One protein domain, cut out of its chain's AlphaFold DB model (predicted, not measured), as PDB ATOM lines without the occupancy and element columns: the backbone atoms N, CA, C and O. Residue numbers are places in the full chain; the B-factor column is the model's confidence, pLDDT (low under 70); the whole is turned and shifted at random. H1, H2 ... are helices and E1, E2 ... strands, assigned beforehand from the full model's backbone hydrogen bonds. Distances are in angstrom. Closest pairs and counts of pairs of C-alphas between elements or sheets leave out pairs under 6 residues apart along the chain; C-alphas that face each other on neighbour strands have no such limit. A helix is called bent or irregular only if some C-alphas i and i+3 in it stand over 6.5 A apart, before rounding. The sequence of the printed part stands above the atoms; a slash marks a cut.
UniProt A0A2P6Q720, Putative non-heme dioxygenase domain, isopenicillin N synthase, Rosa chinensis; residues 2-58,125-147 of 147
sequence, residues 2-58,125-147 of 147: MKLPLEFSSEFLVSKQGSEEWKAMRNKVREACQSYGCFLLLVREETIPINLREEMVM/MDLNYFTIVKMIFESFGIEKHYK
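AT A GLANCE: This is residues 2 to 58 and 125 to 147 of the 147 residues of the protein "Putative non-heme dioxygenase domain, isopenicillin N synthase" of Rosa chinensis (UniProt A0A2P6Q720). Two short parallel strands, E1 and E2, lie side by side near a corner of two helices, where the end of H4 meets the middle of H2 nearly at right angles. The short H1 continues from E1 and meets the other half of H4, while H3 lies away from the other helices, beyond residues 43 to 49. The printed part has 80 residues, with four named helices and two named strands that follow each other along the chain as E1, H1, H2, E2, H3, H4, and its class is mostly helix. It is only just compact, close to loose, with a radius of gyration of the C-alphas of 13.7 A and spans of 41 by 33 by 21 A.

HOW THE PARTS SIT: E1, residues 7 to 9, and E2, residues 40 to 42, are parallel neighbours at 28 degrees, with N 42 and O 8 within hydrogen-bond range at 2.8 A. H1, residues 10 to 15, and H2, residues 20 to 36, lie between them in a strand-helix-strand unit, two parallel neighbour strands joined through helices, with a right-handed crossover. E1 and H2 are near each other, with 5 pairs of C-alphas within 10 A. H4, residues 125 to 139, touches H2 with residues 135 to 139 alone, about perpendicular at 89 degrees; the closest C-alphas, of Arg 26 and Ser 139, are 5.3 A apart. With residues 127 to 132 alone H4 touches H1 at a steep tilt of 69 degrees, only just short of perpendicular; the closest C-alphas, of Leu 13 and Thr 131, are 6.5 A apart. H3, residues 50 to 58, touches no helix. Every O i to N i+4 pair is within hydrogen-bond range in H1 and H3, against 12 of 13 in H2 and 9 of 11 in H4.

IN THESE COORDINATES: E1, 7.3 A long, begins at C-alpha 7 (-119.580, 55.568, 47.788), and H1 measures 8.9 A. H2 is 24.1 A long, E2 6.5 A and H3 12.2 A. H4, 19.9 A, ends at C-alpha 139 (-118.489, 56.557, 30.717) and is only just irregular: C-alphas 130 and 133 are 6.8 A apart.

THE WHOLE: The C-alphas farthest apart, of Met 58 and Gly 141, are 42.2 A apart. Residues 59 to 124 are not printed, and C-alphas 58 and 125 are 21.6 A apart across this cut. Of the links printed whole, E2 to H3 is short and the others are tight. Residues 2 to 4 and 147 have pLDDT under 70.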
ATOM      1  N   MET A   2    -132.397  55.343  53.691       56.97
ATOM      2  CA  MET A   2    -131.923  55.552  52.314       56.97
ATOM      3  C   MET A   2    -130.530  54.936  52.193       56.97
ATOM      4  O   MET A   2    -129.638  55.272  52.968       56.97
ATOM      5  N   LYS A   3    -130.365  53.991  51.269       66.12
ATOM      6  CA  LYS A   3    -129.066  53.397  50.961       66.12
ATOM      7  C   LYS A   3    -128.340  54.360  50.021       66.12
ATOM      8  O   LYS A   3    -128.924  54.768  49.021       66.12
ATOM      9  N   LEU A   4    -127.113  54.747  50.361       66.88
ATOM     10  CA  LEU A   4    -126.283  55.568  49.479       66.88
ATOM     11  C   LEU A   4    -126.046  54.808  48.161       66.88
ATOM     12  O   LEU A   4    -125.727  53.616  48.209       66.88
ATOM     13  N   PRO A   5    -126.227  55.458  47.000       84.94
ATOM     14  CA  PRO A   5    -126.242  54.765  45.712       84.94
ATOM     15  C   PRO A   5    -124.857  54.292  45.272       84.94
ATOM     16  O   PRO A   5    -124.721  53.225  44.678       84.94
ATOM     17  N   LEU A   6    -123.824  55.066  45.597       93.88
ATOM     18  CA  LEU A   6    -122.429  54.734  45.362       93.88
ATOM     19  C   LEU A   6    -121.561  55.569  46.305       93.88
ATOM     20  O   LEU A   6    -121.789  56.770  46.449       93.88
ATOM     21  N   GLU A   7    -120.563  54.935  46.911       94.25
ATOM     22  CA  GLU A   7    -119.580  55.568  47.788       94.25
ATOM     23  C   GLU A   7    -118.176  55.075  47.416       94.25
ATOM     24  O   GLU A   7    -117.965  53.873  47.243       94.25
ATOM     25  N   PHE A   8    -117.224  55.997  47.250       92.50
ATOM     26  CA  PHE A   8    -115.821  55.687  46.943       92.50
ATOM     27  C   PHE A   8    -114.893  56.841  47.355       92.50
ATOM     28  O   PHE A   8    -115.366  57.924  47.686       92.50
ATOM     29  N   SER A   9    -113.573  56.622  47.371       91.75
ATOM     30  CA  SER A   9    -112.590  57.609  47.849       91.75
ATOM     31  C   SER A   9    -111.886  58.388  46.734       91.75
ATOM     32  O   SER A   9    -111.780  57.927  45.599       91.75
ATOM     33  N   SER A  10    -111.331  59.559  47.066       88.06
ATOM     34  CA  SER A  10    -110.485  60.338  46.147       88.06
ATOM     35  C   SER A  10    -109.173  59.636  45.778       88.06
ATOM     36  O   SER A  10    -108.634  59.862  44.703       88.06
ATOM     37  N   GLU A  11    -108.675  58.725  46.612       87.19
ATOM     38  CA  GLU A  11    -107.498  57.902  46.303       87.19
ATOM     39  C   GLU A  11    -107.742  56.961  45.114       87.19
ATOM     40  O   GLU A  11    -106.864  56.775  44.268       87.19
ATOM     41  N   PHE A  12    -108.956  56.404  45.005       88.56
ATOM     42  CA  PHE A  12    -109.351  55.593  43.853       88.56
ATOM     43  C   PHE A  12    -109.210  56.395  42.554       88.56
ATOM     44  O   PHE A  12    -108.713  55.886  41.550       88.56
ATOM     45  N   LEU A  13    -109.628  57.663  42.592       85.12
ATOM     46  CA  LEU A  13    -109.618  58.550  41.437       85.12
ATOM     47  C   LEU A  13    -108.205  58.793  40.892       85.12
ATOM     48  O   LEU A  13    -108.024  58.841  39.679       85.12
ATOM     49  N   VAL A  14    -107.213  58.902  41.777       79.75
ATOM     50  CA  VAL A  14    -105.812  59.136  41.398       79.75
ATOM     51  C   VAL A  14    -105.118  57.835  40.987       79.75
ATOM     52  O   VAL A  14    -104.427  57.788  39.975       79.75
ATOM     53  N   SER A  15    -105.304  56.761  41.756       83.38
ATOM     54  CA  SER A  15    -104.519  55.526  41.611       83.38
ATOM     55  C   SER A  15    -104.992  54.587  40.501       83.38
ATOM     56  O   SER A  15    -104.218  53.749  40.041       83.38
ATOM     57  N   LYS A  16    -106.260  54.680  40.081       86.38
ATOM     58  CA  LYS A  16    -106.865  53.720  39.142       86.38
ATOM     59  C   LYS A  16    -107.066  54.263  37.739       86.38
ATOM     60  O   LYS A  16    -107.578  53.544  36.891       86.38
ATOM     61  N   GLN A  17    -106.665  55.499  37.455       84.88
ATOM     62  CA  GLN A  17    -106.918  56.109  36.154       84.88
ATOM     63  C   GLN A  17    -106.370  55.248  34.999       84.88
ATOM     64  O   GLN A  17    -105.202  54.870  34.981       84.88
ATOM     65  N   GLY A  18    -107.239  54.914  34.039       85.44
ATOM     66  CA  GLY A  18    -106.902  54.055  32.896       85.44
ATOM     67  C   GLY A  18    -106.939  52.543  33.161       85.44
ATOM     68  O   GLY A  18    -106.803  51.773  32.211       85.44
ATOM     69  N   SER A  19    -107.165  52.098  34.401       92.44
ATOM     70  CA  SER A  19    -107.263  50.676  34.745       92.44
ATOM     71  C   SER A  19    -108.634  50.068  34.406       92.44
ATOM     72  O   SER A  19    -109.608  50.774  34.121       92.44
ATOM     73  N   GLU A  20    -108.746  48.737  34.457       93.06
ATOM     74  CA  GLU A  20    -110.040  48.056  34.302       93.06
ATOM     75  C   GLU A  20    -111.009  48.402  35.443       93.06
ATOM     76  O   GLU A  20    -112.205  48.590  35.219       93.06
ATOM     77  N   GLU A  21    -110.502  48.591  36.663       94.06
ATOM     78  CA  GLU A  21    -111.308  49.054  37.792       94.06
ATOM     79  C   GLU A  21    -111.868  50.459  37.554       94.06
ATOM     80  O   GLU A  21    -113.014  50.723  37.912       94.06
ATOM     81  N   TRP A  22    -111.114  51.348  36.902       93.69
ATOM     82  CA  TRP A  22    -111.621  52.660  36.497       93.69
ATOM     83  C   TRP A  22    -112.739  52.560  35.461       93.69
ATOM     84  O   TRP A  22    -113.773  53.215  35.612       93.69
ATOM     85  N   LYS A  23    -112.596  51.689  34.454       92.69
ATOM     86  CA  LYS A  23    -113.664  51.423  33.474       92.69
ATOM     87  C   LYS A  23    -114.923  50.855  34.134       92.69
ATOM     88  O   LYS A  23    -116.034  51.202  33.736       92.69
ATOM     89  N   ALA A  24    -114.770  50.015  35.156       93.94
ATOM     90  CA  ALA A  24    -115.897  49.526  35.941       93.94
ATOM     91  C   ALA A  24    -116.522  50.644  36.795       93.94
ATOM     92  O   ALA A  24    -117.745  50.781  36.836       93.94
ATOM     93  N   MET A  25    -115.702  51.471  37.448       95.25
ATOM     94  CA  MET A  25    -116.176  52.538  38.330       95.25
ATOM     95  C   MET A  25    -116.911  53.640  37.574       95.25
ATOM     96  O   MET A  25    -117.982  54.051  38.011       95.25
ATOM     97  N   ARG A  26    -116.409  54.083  36.415       94.06
ATOM     98  CA  ARG A  26    -117.079  55.126  35.622       94.06
ATOM     99  C   ARG A  26    -118.506  54.732  35.229       94.06
ATOM    100  O   ARG A  26    -119.400  55.574  35.238       94.06
ATOM    101  N   ASN A  27    -118.740  53.445  34.959       94.88
ATOM    102  CA  ASN A  27    -120.078  52.927  34.669       94.88
ATOM    103  C   ASN A  27    -120.987  52.988  35.904       94.88
ATOM    104  O   ASN A  27    -122.131  53.418  35.778       94.88
ATOM    105  N   LYS A  28    -120.469  52.632  37.088       95.25
ATOM    106  CA  LYS A  28    -121.204  52.752  38.359       95.25
ATOM    107  C   LYS A  28    -121.529  54.205  38.697       95.25
ATOM    108  O   LYS A  28    -122.642  54.491  39.120       95.25
ATOM    109  N   VAL A  29    -120.587  55.127  38.490       94.75
ATOM    110  CA  VAL A  29    -120.807  56.568  38.701       94.75
ATOM    111  C   VAL A  29    -121.905  57.078  37.774       94.75
ATOM    112  O   VAL A  29    -122.830  57.741  38.236       94.75
ATOM    113  N   ARG A  30    -121.866  56.715  36.486       95.00
ATOM    114  CA  ARG A  30    -122.930  57.058  35.533       95.00
ATOM    115  C   ARG A  30    -124.287  56.513  35.972       95.00
ATOM    116  O   ARG A  30    -125.261  57.258  35.961       95.00
ATOM    117  N   GLU A  31    -124.352  55.244  36.362       95.00
ATOM    118  CA  GLU A  31    -125.585  54.603  36.828       95.00
ATOM    119  C   GLU A  31    -126.141  55.282  38.088       95.00
ATOM    120  O   GLU A  31    -127.344  55.534  38.168       95.00
ATOM    121  N   ALA A  32    -125.272  55.650  39.036       94.75
ATOM    122  CA  ALA A  32    -125.649  56.395  40.232       94.75
ATOM    123  C   ALA A  32    -126.221  57.779  39.879       94.75
ATOM    124  O   ALA A  32    -127.294  58.144  40.360       94.75
ATOM    125  N   CYS A  33    -125.574  58.509  38.964       93.31
ATOM    126  CA  CYS A  33    -126.087  59.780  38.450       93.31
ATOM    127  C   CYS A  33    -127.447  59.620  37.752       93.31
ATOM    128  O   CYS A  33    -128.336  60.435  37.967       93.31
ATOM    129  N   GLN A  34    -127.633  58.580  36.936       94.00
ATOM    130  CA  GLN A  34    -128.879  58.354  36.193       94.00
ATOM    131  C   GLN A  34    -130.037  57.906  37.089       94.00
ATOM    132  O   GLN A  34    -131.170  58.324  36.875       94.00
ATOM    133  N   SER A  35    -129.757  57.061  38.081       94.00
ATOM    134  CA  SER A  35    -130.792  56.439  38.914       94.00
ATOM    135  C   SER A  35    -131.130  57.265  40.155       94.00
ATOM    136  O   SER A  35    -132.269  57.240  40.615       94.00
ATOM    137  N   TYR A  36    -130.153  57.995  40.701       93.19
ATOM    138  CA  TYR A  36    -130.281  58.696  41.983       93.19
ATOM    139  C   TYR A  36    -129.910  60.178  41.916       93.19
ATOM    140  O   TYR A  36    -130.185  60.914  42.860       93.19
ATOM    141  N   GLY A  37    -129.269  60.633  40.836       91.94
ATOM    142  CA  GLY A  37    -128.806  62.016  40.702       91.94
ATOM    143  C   GLY A  37    -127.572  62.360  41.542       91.94
ATOM    144  O   GLY A  37    -127.127  63.504  41.504       91.94
ATOM    145  N   CYS A  38    -127.006  61.415  42.302       92.62
ATOM    146  CA  CYS A  38    -125.859  61.673  43.170       92.62
ATOM    147  C   CYS A  38    -125.027  60.419  43.480       92.62
ATOM    148  O   CYS A  38    -125.444  59.283  43.254       92.62
ATOM    149  N   PHE A  39    -123.839  60.655  44.033       93.44
ATOM    150  CA  PHE A  39    -122.942  59.676  44.646       93.44
ATOM    151  C   PHE A  39    -122.142  60.377  45.755       93.44
ATOM    152  O   PHE A  39    -122.101  61.608  45.809       93.44
ATOM    153  N   LEU A  40    -121.500  59.609  46.635       93.00
ATOM    154  CA  LEU A  40    -120.657  60.133  47.707       93.00
ATOM    155  C   LEU A  40    -119.175  59.897  47.403       93.00
ATOM    156  O   LEU A  40    -118.741  58.765  47.196       93.00
ATOM    157  N   LEU A  41    -118.397  60.980  47.414       92.00
ATOM    158  CA  LEU A  41    -116.944  60.939  47.283       92.00
ATOM    159  C   LEU A  41    -116.285  61.237  48.632       92.00
ATOM    160  O   LEU A  41    -116.344  62.359  49.136       92.00
ATOM    161  N   LEU A  42    -115.610  60.241  49.197       92.19
ATOM    162  CA  LEU A  42    -114.798  60.384  50.398       92.19
ATOM    163  C   LEU A  42    -113.451  61.013  50.040       92.19
ATOM    164  O   LEU A  42    -112.521  60.342  49.587       92.19
ATOM    165  N   VAL A  43    -113.344  62.319  50.247       89.88
ATOM    166  CA  VAL A  43    -112.096  63.047  50.013       89.88
ATOM    167  C   VAL A  43    -111.137  62.784  51.171       89.88
ATOM    168  O   VAL A  43    -111.451  63.140  52.308       89.88
ATOM    169  N   ARG A  44    -109.982  62.180  50.889       89.44
ATOM    170  CA  ARG A  44    -108.935  61.895  51.881       89.44
ATOM    171  C   ARG A  44    -108.087  63.132  52.210       89.44
ATOM    172  O   ARG A  44    -108.180  64.161  51.529       89.44
ATOM    173  N   GLU A  45    -107.287  63.036  53.267       90.25
ATOM    174  CA  GLU A  45    -106.466  64.140  53.783       90.25
ATOM    175  C   GLU A  45    -105.357  64.543  52.808       90.25
ATOM    176  O   GLU A  45    -105.046  65.725  52.673       90.25
ATOM    177  N   GLU A  46    -104.828  63.580  52.052       87.12
ATOM    178  CA  GLU A  46    -103.811  63.803  51.023       87.12
ATOM    179  C   GLU A  46    -104.355  64.673  49.881       87.12
ATOM    180  O   GLU A  46    -103.608  65.399  49.230       87.12
ATOM    181  N   THR A  47    -105.672  64.625  49.639       85.75
ATOM    182  CA  THR A  47    -106.343  65.479  48.649       85.75
ATOM    183  C   THR A  47    -106.665  66.852  49.246       85.75
ATOM    184  O   THR A  47    -106.248  67.894  48.725       85.75
ATOM    185  N   ILE A  48    -107.399  66.863  50.362       89.69
ATOM    186  CA  ILE A  48    -107.763  68.081  51.091       89.69
ATOM    187  C   ILE A  48    -107.422  67.878  52.570       89.69
ATOM    188  O   ILE A  48    -108.171  67.157  53.248       89.69
ATOM    189  N   PRO A  49    -106.355  68.540  53.057       91.88
ATOM    190  CA  PRO A  49    -105.901  68.443  54.439       91.88
ATOM    191  C   PRO A  49    -107.002  68.767  55.452       91.88
ATOM    192  O   PRO A  49    -107.823  69.656  55.215       91.88
ATOM    193  N   ILE A  50    -107.019  68.061  56.588       92.38
ATOM    194  CA  ILE A  50    -108.020  68.284  57.647       92.38
ATOM    195  C   ILE A  50    -107.952  69.706  58.187       92.38
ATOM    196  O   ILE A  50    -108.990  70.352  58.289       92.38
ATOM    197  N   ASN A  51    -106.748  70.212  58.461       92.56
ATOM    198  CA  ASN A  51    -106.556  71.565  58.978       92.56
ATOM    199  C   ASN A  51    -107.222  72.619  58.082       92.56
ATOM    200  O   ASN A  51    -107.887  73.509  58.591       92.56
ATOM    201  N   LEU A  52    -107.132  72.474  56.756       91.31
ATOM    202  CA  LEU A  52    -107.777  73.391  55.818       91.31
ATOM    203  C   LEU A  52    -109.314  73.321  55.895       91.31
ATOM    204  O   LEU A  52    -109.992  74.341  55.775       91.31
ATOM    205  N   ARG A  53    -109.884  72.132  56.118       91.31
ATOM    206  CA  ARG A  53    -111.339  71.962  56.300       91.31
ATOM    207  C   ARG A  53    -111.811  72.590  57.602       91.31
ATOM    208  O   ARG A  53    -112.842  73.256  57.623       91.31
ATOM    209  N   GLU A  54    -111.069  72.366  58.679       92.94
ATOM    210  CA  GLU A  54    -111.359  72.944  59.987       92.94
ATOM    211  C   GLU A  54    -111.252  74.468  59.942       92.94
ATOM    212  O   GLU A  54    -112.162  75.159  60.393       92.94
ATOM    213  N   GLU A  55    -110.198  74.996  59.319       91.75
ATOM    214  CA  GLU A  55    -109.981  76.428  59.133       91.75
ATOM    215  C   GLU A  55    -111.107  77.071  58.311       91.75
ATOM    216  O   GLU A  55    -111.631  78.119  58.697       91.75
ATOM    217  N   MET A  56    -111.562  76.412  57.239       88.75
ATOM    218  CA  MET A  56    -112.726  76.845  56.460       88.75
ATOM    219  C   MET A  56    -113.986  76.916  57.330       88.75
ATOM    220  O   MET A  56    -114.659  77.946  57.348       88.75
ATOM    221  N   VAL A  57    -114.296  75.859  58.089       90.25
ATOM    222  CA  VAL A  57    -115.482  75.822  58.963       90.25
ATOM    223  C   VAL A  57    -115.406  76.893  60.051       90.25
ATOM    224  O   VAL A  57    -116.400  77.569  60.319       90.25
ATOM    225  N   MET A  58    -114.245  77.068  60.679       90.19
ATOM    226  CA  MET A  58    -114.047  78.067  61.730       90.19
ATOM    227  C   MET A  58    -114.159  79.491  61.189       90.19
ATOM    228  O   MET A  58    -114.816  80.329  61.806       90.19
ATOM    229  N   MET A 125    -111.811  72.028  42.479       84.69
ATOM    230  CA  MET A 125    -111.815  72.184  41.029       84.69
ATOM    231  C   MET A 125    -110.901  71.160  40.381       84.69
ATOM    232  O   MET A 125    -111.341  70.506  39.442       84.69
ATOM    233  N   ASP A 126    -109.703  70.938  40.918       81.69
ATOM    234  CA  ASP A 126    -108.802  69.917  40.383       81.69
ATOM    235  C   ASP A 126    -109.441  68.523  40.441       81.69
ATOM    236  O   ASP A 126    -109.495  67.796  39.447       81.69
ATOM    237  N   LEU A 127    -110.010  68.166  41.594       86.00
ATOM    238  CA  LEU A 127    -110.687  66.886  41.796       86.00
ATOM    239  C   LEU A 127    -111.887  66.710  40.851       86.00
ATOM    240  O   LEU A 127    -112.049  65.663  40.213       86.00
ATOM    241  N   ASN A 128    -112.730  67.737  40.759       85.56
ATOM    242  CA  ASN A 128    -113.949  67.707  39.967       85.56
ATOM    243  C   ASN A 128    -113.640  67.724  38.468       85.56
ATOM    244  O   ASN A 128    -114.039  66.813  37.740       85.56
ATOM    245  N   TYR A 129    -112.905  68.739  38.018       79.25
ATOM    246  CA  TYR A 129    -112.606  68.969  36.615       79.25
ATOM    247  C   TYR A 129    -111.731  67.853  36.065       79.25
ATOM    248  O   TYR A 129    -112.169  67.165  35.146       79.25
ATOM    249  N   PHE A 130    -110.547  67.609  36.642       74.62
ATOM    250  CA  PHE A 130    -109.576  66.660  36.078       74.62
ATOM    251  C   PHE A 130    -109.963  65.194  36.241       74.62
ATOM    252  O   PHE A 130    -109.426  64.343  35.523       74.62
ATOM    253  N   THR A 131    -110.915  64.885  37.128       86.69
ATOM    254  CA  THR A 131    -111.179  63.488  37.482       86.69
ATOM    255  C   THR A 131    -112.638  63.079  37.384       86.69
ATOM    256  O   THR A 131    -112.945  62.168  36.614       86.69
ATOM    257  N   ILE A 132    -113.558  63.738  38.091       90.31
ATOM    258  CA  ILE A 132    -114.978  63.344  38.081       90.31
ATOM    259  C   ILE A 132    -115.633  63.613  36.724       90.31
ATOM    260  O   ILE A 132    -116.250  62.714  36.152       90.31
ATOM    261  N   VAL A 133    -115.476  64.820  36.175       90.38
ATOM    262  CA  VAL A 133    -116.055  65.175  34.870       90.38
ATOM    263  C   VAL A 133    -115.473  64.281  33.779       90.38
ATOM    264  O   VAL A 133    -116.224  63.706  32.993       90.38
ATOM    265  N   LYS A 134    -114.151  64.072  33.786       89.38
ATOM    266  CA  LYS A 134    -113.487  63.138  32.871       89.38
ATOM    267  C   LYS A 134    -114.074  61.726  32.971       89.38
ATOM    268  O   LYS A 134    -114.432  61.144  31.951       89.38
ATOM    269  N   MET A 135    -114.237  61.199  34.188       91.38
ATOM    270  CA  MET A 135    -114.837  59.884  34.430       91.38
ATOM    271  C   MET A 135    -116.254  59.785  33.847       91.38
ATOM    272  O   MET A 135    -116.590  58.795  33.195       91.38
ATOM    273  N   ILE A 136    -117.076  60.821  34.035       92.75
ATOM    274  CA  ILE A 136    -118.434  60.877  33.484       92.75
ATOM    275  C   ILE A 136    -118.390  60.878  31.951       92.75
ATOM    276  O   ILE A 136    -119.063  60.057  31.331       92.75
ATOM    277  N   PHE A 137    -117.578  61.727  31.321       93.25
ATOM    278  CA  PHE A 137    -117.483  61.806  29.856       93.25
ATOM    279  C   PHE A 137    -117.001  60.493  29.234       93.25
ATOM    280  O   PHE A 137    -117.588  60.000  28.269       93.25
ATOM    281  N   GLU A 138    -115.980  59.881  29.829       92.69
ATOM    282  CA  GLU A 138    -115.474  58.571  29.426       92.69
ATOM    283  C   GLU A 138    -116.521  57.457  29.565       92.69
ATOM    284  O   GLU A 138    -116.542  56.521  28.766       92.69
ATOM    285  N   SER A 139    -117.406  57.533  30.564       94.31
ATOM    286  CA  SER A 139    -118.489  56.557  30.717       94.31
ATOM    287  C   SER A 139    -119.469  56.595  29.541       94.31
ATOM    288  O   SER A 139    -120.047  55.570  29.190       94.31
ATOM    289  N   PHE A 140    -119.638  57.749  28.897       94.06
ATOM    290  CA  PHE A 140    -120.497  57.930  27.726       94.06
ATOM    291  C   PHE A 140    -119.762  57.715  26.391       94.06
ATOM    292  O   PHE A 140    -120.405  57.768  25.345       94.06
ATOM    293  N   GLY A 141    -118.447  57.461  26.400       92.94
ATOM    294  CA  GLY A 141    -117.643  57.334  25.177       92.94
ATOM    295  C   GLY A 141    -117.491  58.653  24.407       92.94
ATOM    296  O   GLY A 141    -117.376  58.655  23.180       92.94
ATOM    297  N   ILE A 142    -117.572  59.785  25.111       93.62
ATOM    298  CA  ILE A 142    -117.477  61.140  24.545       93.62
ATOM    299  C   ILE A 142    -116.273  61.905  25.100       93.62
ATOM    300  O   ILE A 142    -116.266  63.134  25.114       93.62
ATOM    301  N   GLU A 143    -115.228  61.201  25.531       86.44
ATOM    302  CA  GLU A 143    -114.022  61.769  26.141       86.44
ATOM    303  C   GLU A 143    -113.332  62.828  25.272       86.44
ATOM    304  O   GLU A 143    -112.744  63.763  25.795       86.44
ATOM    305  N   LYS A 144    -113.482  62.769  23.946       85.75
ATOM    306  CA  LYS A 144    -112.973  63.797  23.019       85.75
ATOM    307  C   LYS A 144    -113.604  65.188  23.201       85.75
ATOM    308  O   LYS A 144    -113.087  66.167  22.669       85.75
ATOM    309  N   HIS A 145    -114.744  65.272  23.888       82.81
ATOM    310  CA  HIS A 145    -115.442  66.521  24.197       82.81
ATOM    311  C   HIS A 145    -115.074  67.084  25.571       82.81
ATOM    312  O   HIS A 145    -115.535  68.167  25.922       82.81
ATOM    313  N   TYR A 146    -114.246  66.369  26.331       70.44
ATOM    314  CA  TYR A 146    -113.635  66.874  27.546       70.44
ATOM    315  C   TYR A 146    -112.499  67.832  27.147       70.44
ATOM    316  O   TYR A 146    -111.466  67.401  26.634       70.44
ATOM    317  N   LYS A 147    -112.736  69.135  27.293       58.41
ATOM    318  CA  LYS A 147    -111.749  70.206  27.117       58.41
ATOM    319  C   LYS A 147    -111.691  70.986  28.404       58.41
ATOM    320  O   LYS A 147    -112.793  71.387  28.830       58.41
TER     321      LYS A 147